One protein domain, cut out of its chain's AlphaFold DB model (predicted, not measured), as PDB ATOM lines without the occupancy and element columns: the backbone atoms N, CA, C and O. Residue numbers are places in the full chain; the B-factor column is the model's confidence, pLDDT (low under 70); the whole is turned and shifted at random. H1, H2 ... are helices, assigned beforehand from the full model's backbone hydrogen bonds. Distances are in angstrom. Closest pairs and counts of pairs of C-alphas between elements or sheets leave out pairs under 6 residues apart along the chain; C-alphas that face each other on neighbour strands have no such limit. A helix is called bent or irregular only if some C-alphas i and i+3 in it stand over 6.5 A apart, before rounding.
ATOM      1  N   GLU A   9     -12.602  49.995  85.150       72.25
ATOM      2  CA  GLU A   9     -13.249  49.897  83.834       72.25
ATOM      3  C   GLU A   9     -14.245  48.726  83.791       72.25
ATOM      4  O   GLU A   9     -13.930  47.592  84.178       72.25
ATOM      5  N   LEU A  10     -15.469  49.006  83.324       86.06
ATOM      6  CA  LEU A  10     -16.512  47.994  83.178       86.06
ATOM      7  C   LEU A  10     -16.021  46.878  82.252       86.06
ATOM      8  O   LEU A  10     -15.706  47.105  81.086       86.06
ATOM      9  N   GLN A  11     -16.002  45.654  82.772       90.06
ATOM     10  CA  GLN A  11     -15.669  44.466  81.991       90.06
ATOM     11  C   GLN A  11     -16.811  44.101  81.023       90.06
ATOM     12  O   GLN A  11     -17.974  44.402  81.323       90.06
ATOM     13  N   PRO A  12     -16.525  43.406  79.903       93.12
ATOM     14  CA  PRO A  12     -17.545  42.952  78.962       93.12
ATOM     15  C   PRO A  12     -18.630  42.085  79.617       93.12
ATOM     16  O   PRO A  12     -18.338  41.122  80.334       93.12
ATOM     17  N   CYS A  13     -19.898  42.377  79.321       92.62
ATOM     18  CA  CYS A  13     -21.044  41.776  80.005       92.62
ATOM     19  C   CYS A  13     -21.125  40.250  79.838       92.62
ATOM     20  O   CYS A  13     -21.492  39.548  80.778       92.62
ATOM     21  N   LEU A  14     -20.745  39.721  78.667       93.19
ATOM     22  CA  LEU A  14     -20.776  38.282  78.386       93.19
ATOM     23  C   LEU A  14     -19.745  37.513  79.223       93.19
ATOM     24  O   LEU A  14     -20.048  36.442  79.747       93.19
ATOM     25  N   GLN A  15     -18.548  38.080  79.396       94.00
ATOM     26  CA  GLN A  15     -17.499  37.485  80.223       94.00
ATOM     27  C   GLN A  15     -17.942  37.435  81.687       94.00
ATOM     28  O   GLN A  15     -17.829  36.395  82.340       94.00
ATOM     29  N   VAL A  16     -18.504  38.536  82.194       94.19
ATOM     30  CA  VAL A  16     -18.997  38.575  83.575       94.19
ATOM     31  C   VAL A  16     -20.183  37.636  83.767       94.19
ATOM     32  O   VAL A  16     -20.223  36.938  84.776       94.19
ATOM     33  N   TYR A  17     -21.091  37.529  82.795       96.06
ATOM     34  CA  TYR A  17     -22.198  36.569  82.831       96.06
ATOM     35  C   TYR A  17     -21.712  35.118  82.954       96.06
ATOM     36  O   TYR A  17     -22.187  34.382  83.815       96.06
ATOM     37  N   GLN A  18     -20.717  34.706  82.163       94.50
ATOM     38  CA  GLN A  18     -20.159  33.350  82.243       94.50
ATOM     39  C   GLN A  18     -19.543  33.057  83.620       94.50
ATOM     40  O   GLN A  18     -19.759  31.981  84.187       94.50
ATOM     41  N   VAL A  19     -18.804  34.019  84.181       94.69
ATOM     42  CA  VAL A  19     -18.221  33.903  85.526       94.69
ATOM     43  C   VAL A  19     -19.317  33.868  86.592       94.69
ATOM     44  O   VAL A  19     -19.262  33.033  87.497       94.69
ATOM     45  N   ALA A  20     -20.332  34.724  86.473       95.12
ATOM     46  CA  ALA A  20     -21.460  34.784  87.391       95.12
ATOM     47  C   ALA A  20     -22.246  33.466  87.388       95.12
ATOM     48  O   ALA A  20     -22.524  32.931  88.454       95.12
ATOM     49  N   CYS A  21     -22.526  32.875  86.225       94.38
ATOM     50  CA  CYS A  21     -23.175  31.566  86.136       94.38
ATOM     51  C   CYS A  21     -22.387  30.475  86.874       94.38
ATOM     52  O   CYS A  21     -22.963  29.745  87.677       94.38
ATOM     53  N   ARG A  22     -21.061  30.400  86.681       94.00
ATOM     54  CA  ARG A  22     -20.209  29.435  87.402       94.00
ATOM     55  C   ARG A  22     -20.207  29.673  88.909       94.00
ATOM     56  O   ARG A  22     -20.290  28.721  89.677       94.00
ATOM     57  N   PHE A  23     -20.137  30.934  89.332       94.69
ATOM     58  CA  PHE A  23     -20.215  31.305  90.742       94.69
ATOM     59  C   PHE A  23     -21.537  30.857  91.376       94.69
ATOM     60  O   PHE A  23     -21.535  30.293  92.468       94.69
ATOM     61  N   MET A  24     -22.650  31.045  90.667       93.62
ATOM     62  CA  MET A  24     -23.987  30.707  91.155       93.62
ATOM     63  C   MET A  24     -24.217  29.192  91.273       93.62
ATOM     64  O   MET A  24     -24.965  28.775  92.152       93.62
ATOM     65  N   LEU A  25     -23.532  28.365  90.469       91.19
ATOM     66  CA  LEU A  25     -23.601  26.896  90.559       91.19
ATOM     67  C   LEU A  25     -23.018  26.333  91.864       91.19
ATOM     68  O   LEU A  25     -23.507  25.331  92.373       91.19
ATOM     69  N   VAL A  26     -21.974  26.964  92.409       92.69
ATOM     70  CA  VAL A  26     -21.281  26.507  93.631       92.69
ATOM     71  C   VAL A  26     -21.585  27.383  94.847       92.69
ATOM     72  O   VAL A  26     -20.887  27.295  95.863       92.69
ATOM     73  N   TRP A  27     -22.585  28.256  94.728       92.94
ATOM     74  CA  TRP A  27     -22.906  29.288  95.705       92.94
ATOM     75  C   TRP A  27     -23.319  28.703  97.059       92.94
ATOM     76  O   TRP A  27     -24.131  27.780  97.137       92.94
ATOM     77  N   LYS A  28     -22.793  29.292  98.137       92.00
ATOM     78  CA  LYS A  28     -23.201  29.031  99.522       92.00
ATOM     79  C   LYS A  28     -23.414  30.349 100.262       92.00
ATOM     80  O   LYS A  28     -22.508  31.179 100.301       92.00
ATOM     81  N   LYS A  29     -24.587  30.503 100.888       88.94
ATOM     82  CA  LYS A  29     -25.052  31.750 101.520       88.94
ATOM     83  C   LYS A  29     -24.028  32.372 102.477       88.94
ATOM     84  O   LYS A  29     -23.628  33.512 102.278       88.94
ATOM     85  N   ASP A  30     -23.541  31.610 103.451       88.62
ATOM     86  CA  ASP A  30     -22.654  32.158 104.489       88.62
ATOM     87  C   ASP A  30     -21.247  32.465 103.966       88.62
ATOM     88  O   ASP A  30     -20.637  33.468 104.328       88.62
ATOM     89  N   ARG A  31     -20.733  31.622 103.061       93.06
ATOM     90  CA  ARG A  31     -19.375  31.749 102.510       93.06
ATOM     91  C   ARG A  31     -19.257  32.898 101.513       93.06
ATOM     92  O   ARG A  31     -18.225  33.558 101.439       93.06
ATOM     93  N   ASP A  32     -20.278  33.087 100.682       93.12
ATOM     94  CA  ASP A  32     -20.162  33.884  99.462       93.12
ATOM     95  C   ASP A  32     -20.829  35.264  99.555       93.12
ATOM     96  O   ASP A  32     -20.967  35.934  98.528       93.12
ATOM     97  N   LYS A  33     -21.205  35.718 100.758       91.25
ATOM     98  CA  LYS A  33     -21.882  37.007 100.993       91.25
ATOM     99  C   LYS A  33     -21.170  38.180 100.309       91.25
ATOM    100  O   LYS A  33     -21.750  38.834  99.447       91.25
ATOM    101  N   GLU A  34     -19.883  38.388 100.590       93.19
ATOM    102  CA  GLU A  34     -19.113  39.497 100.002       93.19
ATOM    103  C   GLU A  34     -18.941  39.381  98.479       93.19
ATOM    104  O   GLU A  34     -18.951  40.380  97.756       93.19
ATOM    105  N   ARG A  35     -18.771  38.154  97.968       93.75
ATOM    106  CA  ARG A  35     -18.646  37.901  96.523       93.75
ATOM    107  C   ARG A  35     -19.956  38.215  95.806       93.75
ATOM    108  O   ARG A  35     -19.934  38.785  94.718       93.75
ATOM    109  N   PHE A  36     -21.081  37.882  96.432       96.62
ATOM    110  CA  PHE A  36     -22.406  38.183  95.916       96.62
ATOM    111  C   PHE A  36     -22.693  39.691  95.936       96.62
ATOM    112  O   PHE A  36     -23.143  40.231  94.930       96.62
ATOM    113  N   GLU A  37     -22.331  40.404  97.007       95.19
ATOM    114  CA  GLU A  37     -22.424  41.872  97.039       95.19
ATOM    115  C   GLU A  37     -21.640  42.522  95.894       95.19
ATOM    116  O   GLU A  37     -22.133  43.425  95.217       95.19
ATOM    117  N   LYS A  38     -20.418  42.048  95.648       94.44
ATOM    118  CA  LYS A  38     -19.567  42.523  94.553       94.44
ATOM    119  C   LYS A  38     -20.199  42.299  93.179       94.44
ATOM    120  O   LYS A  38     -20.175  43.211  92.351       94.44
ATOM    121  N   LEU A  39     -20.815  41.134  92.963       95.69
ATOM    122  CA  LEU A  39     -21.604  40.867  91.762       95.69
ATOM    123  C   LEU A  39     -22.753  41.878  91.637       95.69
ATOM    124  O   LEU A  39     -22.859  42.540  90.611       95.69
ATOM    125  N   CYS A  40     -23.562  42.074  92.681       96.94
ATOM    126  CA  CYS A  40     -24.674  43.031  92.664       96.94
ATOM    127  C   CYS A  40     -24.227  44.469  92.350       96.94
ATOM    128  O   CYS A  40     -24.905  45.159  91.586       96.94
ATOM    129  N   ARG A  41     -23.080  44.918  92.885       95.69
ATOM    130  CA  ARG A  41     -22.510  46.243  92.574       95.69
ATOM    131  C   ARG A  41     -22.158  46.369  91.094       95.69
ATOM    132  O   ARG A  41     -22.560  47.349  90.470       95.69
ATOM    133  N   TYR A  42     -21.474  45.369  90.528       95.44
ATOM    134  CA  TYR A  42     -21.175  45.346  89.093       95.44
ATOM    135  C   TYR A  42     -22.459  45.356  88.261       95.44
ATOM    136  O   TYR A  42     -22.584  46.160  87.343       95.44
ATOM    137  N   LEU A  43     -23.436  44.509  88.601       95.44
ATOM    138  CA  LEU A  43     -24.690  44.408  87.858       95.44
ATOM    139  C   LEU A  43     -25.410  45.756  87.790       95.44
ATOM    140  O   LEU A  43     -25.805  46.181  86.709       95.44
ATOM    141  N   VAL A  44     -25.533  46.454  88.919       94.62
ATOM    142  CA  VAL A  44     -26.160  47.780  88.973       94.62
ATOM    143  C   VAL A  44     -25.366  48.808  88.162       94.62
ATOM    144  O   VAL A  44     -25.958  49.501  87.341       94.62
ATOM    145  N   SER A  45     -24.043  48.881  88.348       93.62
ATOM    146  CA  SER A  45     -23.183  49.837  87.631       93.62
ATOM    147  C   SER A  45     -23.174  49.596  86.117       93.62
ATOM    148  O   SER A  45     -23.230  50.539  85.333       93.62
ATOM    149  N   SER A  46     -23.207  48.336  85.675       94.56
ATOM    150  CA  SER A  46     -23.223  47.992  84.250       94.56
ATOM    151  C   SER A  46     -24.435  48.573  83.510       94.56
ATOM    152  O   SER A  46     -24.334  48.926  82.336       94.56
ATOM    153  N   LEU A  47     -25.583  48.715  84.184       91.94
ATOM    154  CA  LEU A  47     -26.824  49.206  83.576       91.94
ATOM    155  C   LEU A  47     -26.847  50.727  83.387       91.94
ATOM    156  O   LEU A  47     -27.709  51.237  82.669       91.94
ATOM    157  N   GLU A  48     -25.863  51.429  83.951       90.00
ATOM    158  CA  GLU A  48     -25.601  52.838  83.664       90.00
ATOM    159  C   GLU A  48     -24.890  53.018  82.307       90.00
ATOM    160  O   GLU A  48     -24.948  54.099  81.718       90.00
ATOM    161  N   SER A  49     -24.282  51.962  81.753       90.38
ATOM    162  CA  SER A  49     -23.669  52.001  80.424       90.38
ATOM    163  C   SER A  49     -24.712  51.964  79.303       90.38
ATOM    164  O   SER A  49     -25.653  51.167  79.321       90.38
ATOM    165  N   SER A  50     -24.504  52.791  78.276       88.50
ATOM    166  CA  SER A  50     -25.265  52.776  77.020       88.50
ATOM    167  C   SER A  50     -24.724  51.774  75.990       88.50
ATOM    168  O   SER A  50     -25.319  51.607  74.930       88.50
ATOM    169  N   SER A  51     -23.605  51.097  76.273       90.38
ATOM    170  CA  SER A  51     -23.002  50.123  75.358       90.38
ATOM    171  C   SER A  51     -23.606  48.734  75.541       90.38
ATOM    172  O   SER A  51     -23.593  48.188  76.644       90.38
ATOM    173  N   ILE A  52     -24.041  48.103  74.442       89.06
ATOM    174  CA  ILE A  52     -24.536  46.710  74.432       89.06
ATOM    175  C   ILE A  52     -23.472  45.735  74.962       89.06
ATOM    176  O   ILE A  52     -23.811  44.742  75.593       89.06
ATOM    177  N   LYS A  53     -22.180  46.017  74.739       91.31
ATOM    178  CA  LYS A  53     -21.075  45.141  75.169       91.31
ATOM    179  C   LYS A  53     -20.775  45.229  76.668       91.31
ATOM    180  O   LYS A  53     -20.140  44.326  77.207       91.31
ATOM    181  N   LEU A  54     -21.174  46.321  77.319       93.06
ATOM    182  CA  LEU A  54     -20.864  46.597  78.725       93.06
ATOM    183  C   LEU A  54     -22.094  46.445  79.622       93.06
ATOM    184  O   LEU A  54     -21.977  45.978  80.751       93.06
ATOM    185  N   SER A  55     -23.278  46.798  79.122       92.81
ATOM    186  CA  SER A  55     -24.531  46.674  79.860       92.81
ATOM    187  C   SER A  55     -24.909  45.212  80.067       92.81
ATOM    188  O   SER A  55     -24.993  44.452  79.104       92.81
ATOM    189  N   TYR A  56     -25.204  44.799  81.304       94.88
ATOM    190  CA  TYR A  56     -25.542  43.397  81.584       94.88
ATOM    191  C   TYR A  56     -26.811  42.913  80.873       94.88
ATOM    192  O   TYR A  56     -26.929  41.730  80.551       94.88
ATOM    193  N   VAL A  57     -27.740  43.826  80.564       93.00
ATOM    194  CA  VAL A  57     -28.925  43.544  79.734       93.00
ATOM    195  C   VAL A  57     -28.543  43.219  78.287       93.00
ATOM    196  O   VAL A  57     -29.280  42.505  77.615       93.00
ATOM    197  N   GLY A  58     -27.371  43.648  77.812       90.75
ATOM    198  CA  GLY A  58     -26.853  43.297  76.490       90.75
ATOM    199  C   GLY A  58     -26.725  41.788  76.264       90.75
ATOM    200  O   GLY A  58     -26.916  41.321  75.145       90.75
ATOM    201  N   VAL A  59     -26.514  41.000  77.327       92.81
ATOM    202  CA  VAL A  59     -26.513  39.528  77.248       92.81
ATOM    203  C   VAL A  59     -27.897  38.986  76.877       92.81
ATOM    204  O   VAL A  59     -27.993  38.046  76.092       92.81
ATOM    205  N   ALA A  60     -28.971  39.604  77.379       91.75
ATOM    206  CA  ALA A  60     -30.347  39.215  77.072       91.75
ATOM    207  C   ALA A  60     -30.733  39.479  75.606       91.75
ATOM    208  O   ALA A  60     -31.681  38.879  75.103       91.75
ATOM    209  N   LEU A  61     -30.009  40.374  74.925       89.25
ATOM    210  CA  LEU A  61     -30.224  40.697  73.512       89.25
ATOM    211  C   LEU A  61     -29.575  39.677  72.569       89.25
ATOM    212  O   LEU A  61     -29.920  39.626  71.389       89.25
ATOM    213  N   ASN A  62     -28.658  38.848  73.075       89.81
ATOM    214  CA  ASN A  62     -28.114  37.735  72.314       89.81
ATOM    215  C   ASN A  62     -29.069  36.532  72.402       89.81
ATOM    216  O   ASN A  62     -29.287  35.975  73.480       89.81
ATOM    217  N   LYS A  63     -29.606  36.110  71.248       88.00
ATOM    218  CA  LYS A  63     -30.578  35.010  71.131       88.00
ATOM    219  C   LYS A  63     -30.087  33.697  71.751       88.00
ATOM    220  O   LYS A  63     -30.906  32.964  72.295       88.00
ATOM    221  N   GLU A  64     -28.782  33.426  71.718       92.00
ATOM    222  CA  GLU A  64     -28.189  32.209  72.293       92.00
ATOM    223  C   GLU A  64     -28.278  32.177  73.826       92.00
ATOM    224  O   GLU A  64     -28.456  31.118  74.423       92.00
ATOM    225  N   TYR A  65     -28.178  33.341  74.476       92.94
ATOM    226  CA  TYR A  65     -28.075  33.444  75.935       92.94
ATOM    227  C   TYR A  65     -29.345  33.970  76.607       92.94
ATOM    228  O   TYR A  65     -29.462  33.856  77.825       92.94
ATOM    229  N   ALA A  66     -30.307  34.510  75.853       91.50
ATOM    230  CA  ALA A  66     -31.474  35.210  76.390       91.50
ATOM    231  C   ALA A  66     -32.254  34.407  77.449       91.50
ATOM    232  O   ALA A  66     -32.502  34.903  78.548       91.50
ATOM    233  N   ILE A  67     -32.603  33.148  77.161       93.19
ATOM    234  CA  ILE A  67     -33.391  32.302  78.078       93.19
ATOM    235  C   ILE A  67     -32.592  31.973  79.347       93.19
ATOM    236  O   ILE A  67     -33.103  32.112  80.462       93.19
ATOM    237  N   ALA A  68     -31.328  31.576  79.185       94.81
ATOM    238  CA  ALA A  68     -30.444  31.256  80.302       94.81
ATOM    239  C   ALA A  68     -30.179  32.490  81.184       94.81
ATOM    240  O   ALA A  68     -30.184  32.390  82.411       94.81
ATOM    241  N   TRP A  69     -30.052  33.670  80.573       96.12
ATOM    242  CA  TRP A  69     -29.902  34.935  81.281       96.12
ATOM    243  C   TRP A  69     -31.141  35.280  82.109       96.12
ATOM    244  O   TRP A  69     -31.006  35.680  83.263       96.12
ATOM    245  N   ILE A  70     -32.353  35.064  81.581       94.94
ATOM    246  CA  ILE A  70     -33.595  35.278  82.343       94.94
ATOM    247  C   ILE A  70     -33.623  34.386  83.590       94.94
ATOM    248  O   ILE A  70     -33.964  34.861  84.676       94.94
ATOM    249  N   ALA A  71     -33.265  33.105  83.455       95.81
ATOM    250  CA  ALA A  71     -33.191  32.182  84.588       95.81
ATOM    251  C   ALA A  71     -32.132  32.625  85.611       95.81
ATOM    252  O   ALA A  71     -32.402  32.650  86.811       95.81
ATOM    253  N   HIS A  72     -30.962  33.052  85.132       96.38
ATOM    254  CA  HIS A  72     -29.888  33.573  85.969       96.38
ATOM    255  C   HIS A  72     -30.309  34.828  86.749       96.38
ATOM    256  O   HIS A  72     -30.120  34.888  87.962       96.38
ATOM    257  N   VAL A  73     -30.926  35.815  86.092       97.06
ATOM    258  CA  VAL A  73     -31.397  37.043  86.751       97.06
ATOM    259  C   VAL A  73     -32.458  36.724  87.797       97.06
ATOM    260  O   VAL A  73     -32.381  37.240  88.908       97.06
ATOM    261  N   LYS A  74     -33.410  35.833  87.496       97.25
ATOM    262  CA  LYS A  74     -34.398  35.369  88.484       97.25
ATOM    263  C   LYS A  74     -33.727  34.803  89.739       97.25
ATOM    264  O   LYS A  74     -34.121  35.164  90.846       97.25
ATOM    265  N   ASP A  75     -32.698  33.977  89.570       96.81
ATOM    266  CA  ASP A  75     -31.971  33.359  90.681       96.81
ATOM    267  C   ASP A  75     -31.136  34.368  91.492       96.81
ATOM    268  O   ASP A  75     -31.160  34.355  92.724       96.81
ATOM    269  N   VAL A  76     -30.455  35.305  90.822       97.50
ATOM    270  CA  VAL A  76     -29.734  36.406  91.485       97.50
ATOM    271  C   VAL A  76     -30.692  37.257  92.316       97.50
ATOM    272  O   VAL A  76     -30.449  37.491  93.498       97.50
ATOM    273  N   LEU A  77     -31.810  37.694  91.737       98.00
ATOM    274  CA  LEU A  77     -32.769  38.544  92.442       98.00
ATOM    275  C   LEU A  77     -33.457  37.818  93.600       98.00
ATOM    276  O   LEU A  77     -33.709  38.423  94.642       98.00
ATOM    277  N   TRP A  78     -33.717  36.518  93.463       97.38
ATOM    278  CA  TRP A  78     -34.229  35.729  94.576       97.38
ATOM    279  C   TRP A  78     -33.207  35.619  95.714       97.38
ATOM    280  O   TRP A  78     -33.564  35.803  96.875       97.38
ATOM    281  N   LYS A  79     -31.917  35.433  95.409       96.44
ATOM    282  CA  LYS A  79     -30.860  35.457  96.433       96.44
ATOM    283  C   LYS A  79     -30.741  36.814  97.127       96.44
ATOM    284  O   LYS A  79     -30.543  36.835  98.341       96.44
ATOM    285  N   CYS A  80     -30.945  37.931  96.417       97.62
ATOM    286  CA  CYS A  80     -31.094  39.243  97.058       97.62
ATOM    287  C   CYS A  80     -32.218  39.216  98.107       97.62
ATOM    288  O   CYS A  80     -32.012  39.669  99.229       97.62
ATOM    289  N   CYS A  81     -33.374  38.628  97.781       97.25
ATOM    290  CA  CYS A  81     -34.487  38.480  98.724       97.25
ATOM    291  C   CYS A  81     -34.108  37.604  99.932       97.25
ATOM    292  O   CYS A  81     -34.370  37.986 101.069       97.25
ATOM    293  N   CYS A  82     -33.425  36.475  99.715       95.25
ATOM    294  CA  CYS A  82     -32.970  35.599 100.800       95.25
ATOM    295  C   CYS A  82     -32.005  36.285 101.778       95.25
ATOM    296  O   CYS A  82     -32.010  35.948 102.959       95.25
ATOM    297  N   TYR A  83     -31.156  37.202 101.304       95.69
ATOM    298  CA  TYR A  83     -30.305  37.996 102.192       95.69
ATOM    299  C   TYR A  83     -31.079  39.122 102.880       95.69
ATOM    300  O   TYR A  83     -30.886  39.349 104.072       95.69
ATOM    301  N   LEU A  84     -31.975  39.812 102.164       96.06
ATOM    302  CA  LEU A  84     -32.827  40.853 102.751       96.06
ATOM    303  C   LEU A  84     -33.652  40.335 103.933       96.06
ATOM    304  O   LEU A  84     -33.931  41.105 104.851       96.06
ATOM    305  N   ASP A  85     -34.005  39.047 103.934       93.00
ATOM    306  CA  ASP A  85     -34.775  38.431 105.011       93.00
ATOM    307  C   ASP A  85     -34.004  38.267 106.338       93.00
ATOM    308  O   ASP A  85     -34.629  38.122 107.383       93.00
ATOM    309  N   GLU A  86     -32.675  38.376 106.339       91.56
ATOM    310  CA  GLU A  86     -31.844  38.250 107.552       91.56
ATOM    311  C   GLU A  86     -31.259  39.582 108.028       91.56
ATOM    312  O   GLU A  86     -30.974  39.754 109.216       91.56
ATOM    313  N   LEU A  87     -31.086  40.533 107.108       93.38
ATOM    314  CA  LEU A  87     -30.456  41.822 107.388       93.38
ATOM    315  C   LEU A  87     -31.331  42.698 108.289       93.38
ATOM    316  O   LEU A  87     -32.559  42.757 108.145       93.38
ATOM    317  N   ARG A  88     -30.681  43.433 109.196       92.19
ATOM    318  CA  ARG A  88     -31.354  44.311 110.158       92.19
ATOM    319  C   ARG A  88     -31.087  45.783 109.836       92.19
ATOM    320  O   ARG A  88     -29.941  46.219 109.924       92.19
ATOM    321  N   PRO A  89     -32.126  46.588 109.541       91.38
ATOM    322  CA  PRO A  89     -31.980  48.010 109.224       91.38
ATOM    323  C   PRO A  89     -31.313  48.873 110.310       91.38
ATOM    324  O   PRO A  89     -30.894  49.994 110.054       91.38
ATOM    325  N   GLU A  90     -31.226  48.383 111.543       88.69
ATOM    326  CA  GLU A  90     -30.619  49.104 112.668       88.69
ATOM    327  C   GLU A  90     -29.097  49.203 112.558       88.69
ATOM    328  O   GLU A  90     -28.500  50.168 113.039       88.69
ATOM    329  N   PHE A  91     -28.461  48.220 111.916       91.69
ATOM    330  CA  PHE A  91     -27.017  48.204 111.751       91.69
ATOM    331  C   PHE A  91     -26.634  48.928 110.463       91.69
ATOM    332  O   PHE A  91     -27.106  48.608 109.372       91.69
ATOM    333  N   LEU A  92     -25.728  49.902 110.573       88.81
ATOM    334  CA  LEU A  92     -25.278  50.707 109.431       88.81
ATOM    335  C   LEU A  92     -24.650  49.860 108.314       88.81
ATOM    336  O   LEU A  92     -24.811  50.186 107.137       88.81
ATOM    337  N   THR A  93     -23.944  48.786 108.670       91.81
ATOM    338  CA  THR A  93     -23.363  47.825 107.721       91.81
ATOM    339  C   THR A  93     -24.452  47.096 106.945       91.81
ATOM    340  O   THR A  93     -24.436  47.114 105.715       91.81
ATOM    341  N   ASP A  94     -25.442  46.548 107.646       94.19
ATOM    342  CA  ASP A  94     -26.572  45.849 107.037       94.19
ATOM    343  C   ASP A  94     -27.398  46.790 106.166       94.19
ATOM    344  O   ASP A  94     -27.789  46.412 105.068       94.19
ATOM    345  N   MET A  95     -27.595  48.042 106.582       93.62
ATOM    346  CA  MET A  95     -28.318  49.029 105.781       93.62
ATOM    347  C   MET A  95     -27.668  49.327 104.439       93.62
ATOM    348  O   MET A  95     -28.370  49.473 103.439       93.62
ATOM    349  N   ARG A  96     -26.334  49.397 104.378       93.94
ATOM    350  CA  ARG A  96     -25.627  49.562 103.096       93.94
ATOM    351  C   ARG A  96     -25.907  48.384 102.163       93.94
ATOM    352  O   ARG A  96     -26.134  48.589 100.973       93.94
ATOM    353  N   VAL A  97     -25.943  47.171 102.711       95.19
ATOM    354  CA  VAL A  97     -26.223  45.941 101.960       95.19
ATOM    355  C   VAL A  97     -27.700  45.854 101.552       95.19
ATOM    356  O   VAL A  97     -27.998  45.522 100.406       95.19
ATOM    357  N   ILE A  98     -28.630  46.238 102.434       96.44
ATOM    358  CA  ILE A  98     -30.066  46.344 102.136       96.44
ATOM    359  C   ILE A  98     -30.283  47.279 100.945       96.44
ATOM    360  O   ILE A  98     -30.940  46.899  99.979       96.44
ATOM    361  N   LEU A  99     -29.691  48.476 100.976       96.06
ATOM    362  CA  LEU A  99     -29.815  49.447  99.889       96.06
ATOM    363  C   LEU A  99     -29.241  48.914  98.573       96.06
ATOM    364  O   LEU A  99     -29.845  49.131  97.524       96.06
ATOM    365  N   LEU A 100     -28.119  48.189  98.613       97.06
ATOM    366  CA  LEU A 100     -27.554  47.542  97.430       97.06
ATOM    367  C   LEU A 100     -28.529  46.519  96.833       97.06
ATOM    368  O   LEU A 100     -28.831  46.599  95.645       97.06
ATOM    369  N   TYR A 101     -29.053  45.595  97.640       97.88
ATOM    370  CA  TYR A 101     -29.963  44.551  97.161       97.88
ATOM    371  C   TYR A 101     -31.311  45.102  96.696       97.88
ATOM    372  O   TYR A 101     -31.811  44.676  95.653       97.88
ATOM    373  N   LEU A 102     -31.873  46.089  97.402       97.38
ATOM    374  CA  LEU A 102     -33.066  46.805  96.951       97.38
ATOM    375  C   LEU A 102     -32.807  47.533  95.630       97.38
ATOM    376  O   LEU A 102     -33.631  47.440  94.723       97.38
ATOM    377  N   ARG A 103     -31.651  48.195  95.474       96.62
ATOM    378  CA  ARG A 103     -31.266  48.833  94.207       96.62
ATOM    379  C   ARG A 103     -31.164  47.799  93.090       96.62
ATOM    380  O   ARG A 103     -31.765  48.008  92.047       96.62
ATOM    381  N   THR A 104     -30.506  46.660  93.312       97.31
ATOM    382  CA  THR A 104     -30.441  45.569  92.323       97.31
ATOM    383  C   THR A 104     -31.837  45.086  91.914       97.31
ATOM    384  O   THR A 104     -32.118  44.978  90.722       97.31
ATOM    385  N   LEU A 105     -32.741  44.865  92.874       97.69
ATOM    386  CA  LEU A 105     -34.134  44.496  92.599       97.69
ATOM    387  C   LEU A 105     -34.854  45.564  91.770       97.69
ATOM    388  O   LEU A 105     -35.476  45.240  90.758       97.69
ATOM    389  N   VAL A 106     -34.751  46.837  92.158       96.38
ATOM    390  CA  VAL A 106     -35.373  47.963  91.448       96.38
ATOM    391  C   VAL A 106     -34.845  48.069  90.019       96.38
ATOM    392  O   VAL A 106     -35.638  48.279  89.099       96.38
ATOM    393  N   THR A 107     -33.541  47.895  89.809       94.62
ATOM    394  CA  THR A 107     -32.929  48.041  88.487       94.62
ATOM    395  C   THR A 107     -33.357  46.917  87.538       94.62
ATOM    396  O   THR A 107     -33.782  47.180  86.419       94.62
ATOM    397  N   PHE A 108     -33.359  45.652  87.961       95.31
ATOM    398  CA  PHE A 108     -33.717  44.545  87.055       95.31
ATOM    399  C   PHE A 108     -35.225  44.303  86.891       95.31
ATOM    400  O   PHE A 108     -35.634  43.479  86.074       95.31
ATOM    401  N   THR A 109     -36.065  45.037  87.620       94.44
ATOM    402  CA  THR A 109     -37.532  44.950  87.503       94.44
ATOM    403  C   THR A 109     -38.163  46.194  86.868       94.44
ATOM    404  O   THR A 109     -39.379  46.363  86.928       94.44
ATOM    405  N   SER A 110     -37.364  47.076  86.253       92.19
ATOM    406  CA  SER A 110     -37.867  48.190  85.439       92.19
ATOM    407  C   SER A 110     -36.887  48.604  84.344       92.19
ATOM    408  O   SER A 110     -35.749  48.990  84.618       92.19
ATOM    409  N   THR A 111     -37.386  48.643  83.108       91.75
ATOM    410  CA  THR A 111     -36.637  49.100  81.928       91.75
ATOM    411  C   THR A 111     -36.226  50.570  81.997       91.75
ATOM    412  O   THR A 111     -35.243  50.957  81.372       91.75
ATOM    413  N   ASN A 112     -36.917  51.398  82.790       89.19
ATOM    414  CA  ASN A 112     -36.610  52.827  82.932       89.19
ATOM    415  C   ASN A 112     -35.228  53.084  83.556       89.19
ATOM    416  O   ASN A 112     -34.680  54.178  83.433       89.19
ATOM    417  N   THR A 113     -34.666  52.079  84.225       87.19
ATOM    418  CA  THR A 113     -33.339  52.159  84.839       87.19
ATOM    419  C   THR A 113     -32.206  51.748  83.897       87.19
ATOM    420  O   THR A 113     -31.043  51.872  84.264       87.19
ATOM    421  N   TRP A 114     -32.515  51.250  82.695       92.62
ATOM    422  CA  TRP A 114     -31.516  50.736  81.759       92.62
ATOM    423  C   TRP A 114     -31.126  51.838  80.777       92.62
ATOM    424  O   TRP A 114     -31.872  52.136  79.843       92.62
ATOM    425  N   ASN A 115     -29.944  52.434  80.961       90.12
ATOM    426  CA  ASN A 115     -29.486  53.538  80.109       90.12
ATOM    427  C   ASN A 115     -29.375  53.135  78.631       90.12
ATOM    428  O   ASN A 115     -29.629  53.959  77.755       90.12
ATOM    429  N   LEU A 116     -29.100  51.855  78.359       88.56
ATOM    430  CA  LEU A 116     -29.117  51.261  77.022       88.56
ATOM    431  C   LEU A 116     -30.424  51.528  76.249       88.56
ATOM    432  O   LEU A 116     -30.394  51.738  75.041       88.56
ATOM    433  N   LEU A 117     -31.571  51.545  76.937       86.50
ATOM    434  CA  LEU A 117     -32.889  51.712  76.316       86.50
ATOM    435  C   LEU A 117     -33.304  53.174  76.116       86.50
ATOM    436  O   LEU A 117     -34.387  53.425  75.600       86.50
ATOM    437  N   ARG A 118     -32.470  54.143  76.516       84.75
ATOM    438  CA  ARG A 118     -32.725  55.573  76.260       84.75
ATOM    439  C   ARG A 118     -32.416  55.978  74.818       84.75
ATOM    440  O   ARG A 118     -32.818  57.052  74.383       84.75
ATOM    441  N   ALA A 119     -31.673  55.154  74.083       83.38
ATOM    442  CA  ALA A 119     -31.376  55.412  72.683       83.38
ATOM    443  C   ALA A 119     -32.596  55.081  71.805       83.38
ATOM    444  O   ALA A 119     -33.137  53.981  71.899       83.38
ATOM    445  N   LYS A 120     -32.979  55.994  70.901       80.44
ATOM    446  CA  LYS A 120     -34.180  55.873  70.041       80.44
ATOM    447  C   LYS A 120     -34.302  54.526  69.313       80.44
ATOM    448  O   LYS A 120     -35.381  53.957  69.233       80.44
ATOM    449  N   HIS A 121     -33.190  53.983  68.816       82.25
ATOM    450  CA  HIS A 121     -33.182  52.704  68.094       82.25
ATOM    451  C   HIS A 121     -33.473  51.484  68.993       82.25
ATOM    452  O   HIS A 121     -33.886  50.445  68.491       82.25
ATOM    453  N   MET A 122     -33.290  51.608  70.312       83.56
ATOM    454  CA  MET A 122     -33.556  50.551  71.293       83.56
ATOM    455  C   MET A 122     -34.960  50.642  71.906       83.56
ATOM    456  O   MET A 122     -35.399  49.694  72.559       83.56
ATOM    457  N   GLU A 123     -35.692  51.741  71.688       81.00
ATOM    458  CA  GLU A 123     -37.042  51.928  72.242       81.00
ATOM    459  C   GLU A 123     -38.032  50.869  71.747       81.00
ATOM    460  O   GLU A 123     -38.903  50.442  72.504       81.00
ATOM    461  N   VAL A 124     -37.844  50.364  70.522       86.88
ATOM    462  CA  VAL A 124     -38.670  49.300  69.925       86.88
ATOM    463  C   VAL A 124     -38.652  48.016  70.769       86.88
ATOM    464  O   VAL A 124     -39.624  47.265  70.788       86.88
ATOM    465  N   LEU A 125     -37.576  47.770  71.525       87.31
ATOM    466  CA  LEU A 125     -37.435  46.593  72.389       87.31
ATOM    467  C   LEU A 125     -38.084  46.780  73.770       87.31
ATOM    468  O   LEU A 125     -38.285  45.802  74.496       87.31
ATOM    469  N   LYS A 126     -38.431  48.016  74.150       89.25
ATOM    470  CA  LYS A 126     -38.944  48.354  75.485       89.25
ATOM    471  C   LYS A 126     -40.208  47.569  75.873       89.25
ATOM    472  O   LYS A 126     -40.240  47.092  77.008       89.25
ATOM    473  N   PRO A 127     -41.210  47.347  74.996       90.56
ATOM    474  CA  PRO A 127     -42.390  46.549  75.344       90.56
ATOM    475  C   PRO A 127     -42.048  45.095  75.707       90.56
ATOM    476  O   PRO A 127     -42.480  44.603  76.750       90.56
ATOM    477  N   GLY A 128     -41.213  44.425  74.906       90.25
ATOM    478  CA  GLY A 128     -40.793  43.044  75.174       90.25
ATOM    479  C   GLY A 128     -39.968  42.920  76.458       90.25
ATOM    480  O   GLY A 128     -40.152  41.992  77.245       90.25
ATOM    481  N   LEU A 129     -39.105  43.901  76.724       91.56
ATOM    482  CA  LEU A 129     -38.299  43.949  77.943       91.56
ATOM    483  C   LEU A 129     -39.122  44.315  79.189       91.56
ATOM    484  O   LEU A 129     -38.840  43.813  80.275       91.56
ATOM    485  N   ASN A 130     -40.186  45.110  79.046       92.12
ATOM    486  CA  ASN A 130     -41.160  45.321  80.118       92.12
ATOM    487  C   ASN A 130     -41.868  44.014  80.485       92.12
ATOM    488  O   ASN A 130     -41.987  43.704  81.670       92.12
ATOM    489  N   GLN A 131     -42.265  43.213  79.491       92.12
ATOM    490  CA  GLN A 131     -42.839  41.891  79.745       92.12
ATOM    491  C   GLN A 131     -41.829  40.958  80.430       92.12
ATOM    492  O   GLN A 131     -42.194  40.191  81.320       92.12
ATOM    493  N   LEU A 132     -40.542  41.046  80.079       93.00
ATOM    494  CA  LEU A 132     -39.481  40.329  80.787       93.00
ATOM    495  C   LEU A 132     -39.421  40.743  82.263       93.00
ATOM    496  O   LEU A 132     -39.413  39.869  83.132       93.00
ATOM    497  N   CYS A 133     -39.424  42.045  82.568       94.69
ATOM    498  CA  CYS A 133     -39.464  42.537  83.949       94.69
ATOM    499  C   CYS A 133     -40.712  42.036  84.696       94.69
ATOM    500  O   CYS A 133     -40.593  41.600  85.843       94.69
ATOM    501  N   ALA A 134     -41.881  42.021  84.048       92.94
ATOM    502  CA  ALA A 134     -43.112  41.464  84.610       92.94
ATOM    503  C   ALA A 134     -42.975  39.962  84.918       92.94
ATOM    504  O   ALA A 134     -43.340  39.512  86.004       92.94
ATOM    505  N   ASN A 135     -42.362  39.186  84.020       94.12
ATOM    506  CA  ASN A 135     -42.115  37.753  84.213       94.12
ATOM    507  C   ASN A 135     -41.118  37.469  85.350       94.12
ATOM    508  O   ASN A 135     -41.230  36.458  86.049       94.12
ATOM    509  N   VAL A 136     -40.121  38.338  85.529       95.56
ATOM    510  CA  VAL A 136     -39.186  38.278  86.660       95.56
ATOM    511  C   VAL A 136     -39.922  38.578  87.968       95.56
ATOM    512  O   VAL A 136     -39.817  37.794  88.907       95.56
ATOM    513  N   LEU A 137     -40.723  39.646  88.014       94.88
ATOM    514  CA  LEU A 137     -41.546  39.989  89.180       94.88
ATOM    515  C   LEU A 137     -42.540  38.880  89.533       94.88
ATOM    516  O   LEU A 137     -42.661  38.528  90.703       94.88
ATOM    517  N   GLY A 138     -43.199  38.279  88.538       94.69
ATOM    518  CA  GLY A 138     -44.096  37.142  88.735       94.69
ATOM    519  C   GLY A 138     -43.383  35.936  89.353       94.69
ATOM    520  O   GLY A 138     -43.920  35.308  90.263       94.69
ATOM    521  N   HIS A 139     -42.146  35.651  88.933       96.12
ATOM    522  CA  HIS A 139     -41.331  34.594  89.540       96.12
ATOM    523  C   HIS A 139     -40.939  34.903  90.992       96.12
ATOM    524  O   HIS A 139     -41.003  34.027  91.850       96.12
ATOM    525  N   LEU A 140     -40.545  36.144  91.287       96.56
ATOM    526  CA  LEU A 140     -40.243  36.551  92.661       96.56
ATOM    527  C   LEU A 140     -41.495  36.442  93.540       96.56
ATOM    528  O   LEU A 140     -41.438  35.916  94.652       96.56
ATOM    529  N   PHE A 141     -42.644  36.882  93.026       95.19
ATOM    530  CA  PHE A 141     -43.917  36.801  93.727       95.19
ATOM    531  C   PHE A 141     -44.269  35.359  94.116       95.19
ATOM    532  O   PHE A 141     -44.570  35.113  95.284       95.19
ATOM    533  N   THR A 142     -44.153  34.388  93.199       94.75
ATOM    534  CA  THR A 142     -44.432  32.971  93.513       94.75
ATOM    535  C   THR A 142     -43.451  32.360  94.512       94.75
ATOM    536  O   THR A 142     -43.793  31.383  95.172       94.75
ATOM    537  N   LYS A 143     -42.256  32.938  94.664       95.75
ATOM    538  CA  LYS A 143     -41.257  32.530  95.661       95.75
ATOM    539  C   LYS A 143     -41.464  33.157  97.045       95.75
ATOM    540  O   LYS A 143     -40.785  32.750  97.978       95.75
ATOM    541  N   GLY A 144     -42.398  34.097  97.207       94.88
ATOM    542  CA  GLY A 144     -42.677  34.746  98.495       94.88
ATOM    543  C   GLY A 144     -42.102  36.157  98.635       94.88
ATOM    544  O   GLY A 144     -41.873  36.618  99.747       94.88
TER     545      GLY A 144
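Overview. This is residues 9 to 144 of the 579 residues of the protein "HECT-type E3 ubiquitin transferase" of Cryptotermes secundus (UniProt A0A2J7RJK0). The long, kinked helix H7 crosses one side of a helical hairpin, H4 and H5, packing on H4; on the hairpin's other side H1 and H2 run side by side, opposite ways, with H2 packing on H5. Short H3 and H6 lie toward one end. The 136 printed residues include seven named helices, H1 to H7 in chain order, and no named strand: the class is all helix. The whole is compact, with a radius of gyration of the C-alphas of 14.7 A, yet elongated, spanning 44 by 27 by 26 A.

Along the chain. Find C-alpha 120 at (-34.180, 55.873, 70.041); from there H7 runs 35.4 A to C-alpha 143 at (-41.257, 32.530, 95.661). It is irregular, C-alphas 124 and 127 being 7.1 A apart, with a kink of 44 degrees near residue 127. H4 holds residues 66 to 84, 27.0 A, and H5 92 to 108, 24.7 A. H1, residues 13 to 25, starts at (-21.044, 41.776, 80.005); H2 is 33 to 46, H3 56 to 61 and H6 115 to 118.

Arrangement. Start at H4, the hub. Residues 132 to 143 of H7 touch it at a steep tilt of 50 degrees, C-alphas Lys 74 and Val 136 closest at 5.9 A. H4 and H5 form a hairpin, touching at Cys 80 and Tyr 101, C-alphas 5.4 A apart. H2 touches H5, the closest C-alphas being Val 44 and Thr 104, 5.9 A. H1 touches H3, C-alphas Cys 13 and Tyr 56 5.0 A apart. H3 and H4 touch only at the corner, as do H6 and H7; H1 and H7 are apart. Every O i to N i+4 pair is within hydrogen-bond range in H1, H2, H4 and H5; H7 has 15 of 20, H3 0 of 2 but 3 of 3 O i to N i+3 pairs, and H6 is too short.

Size, cuts and confidence. The farthest C-alphas, Glu 90 and His 121, are 44.8 A apart. The printed part has no cut and no long link, and no printed residue is under pLDDT 70.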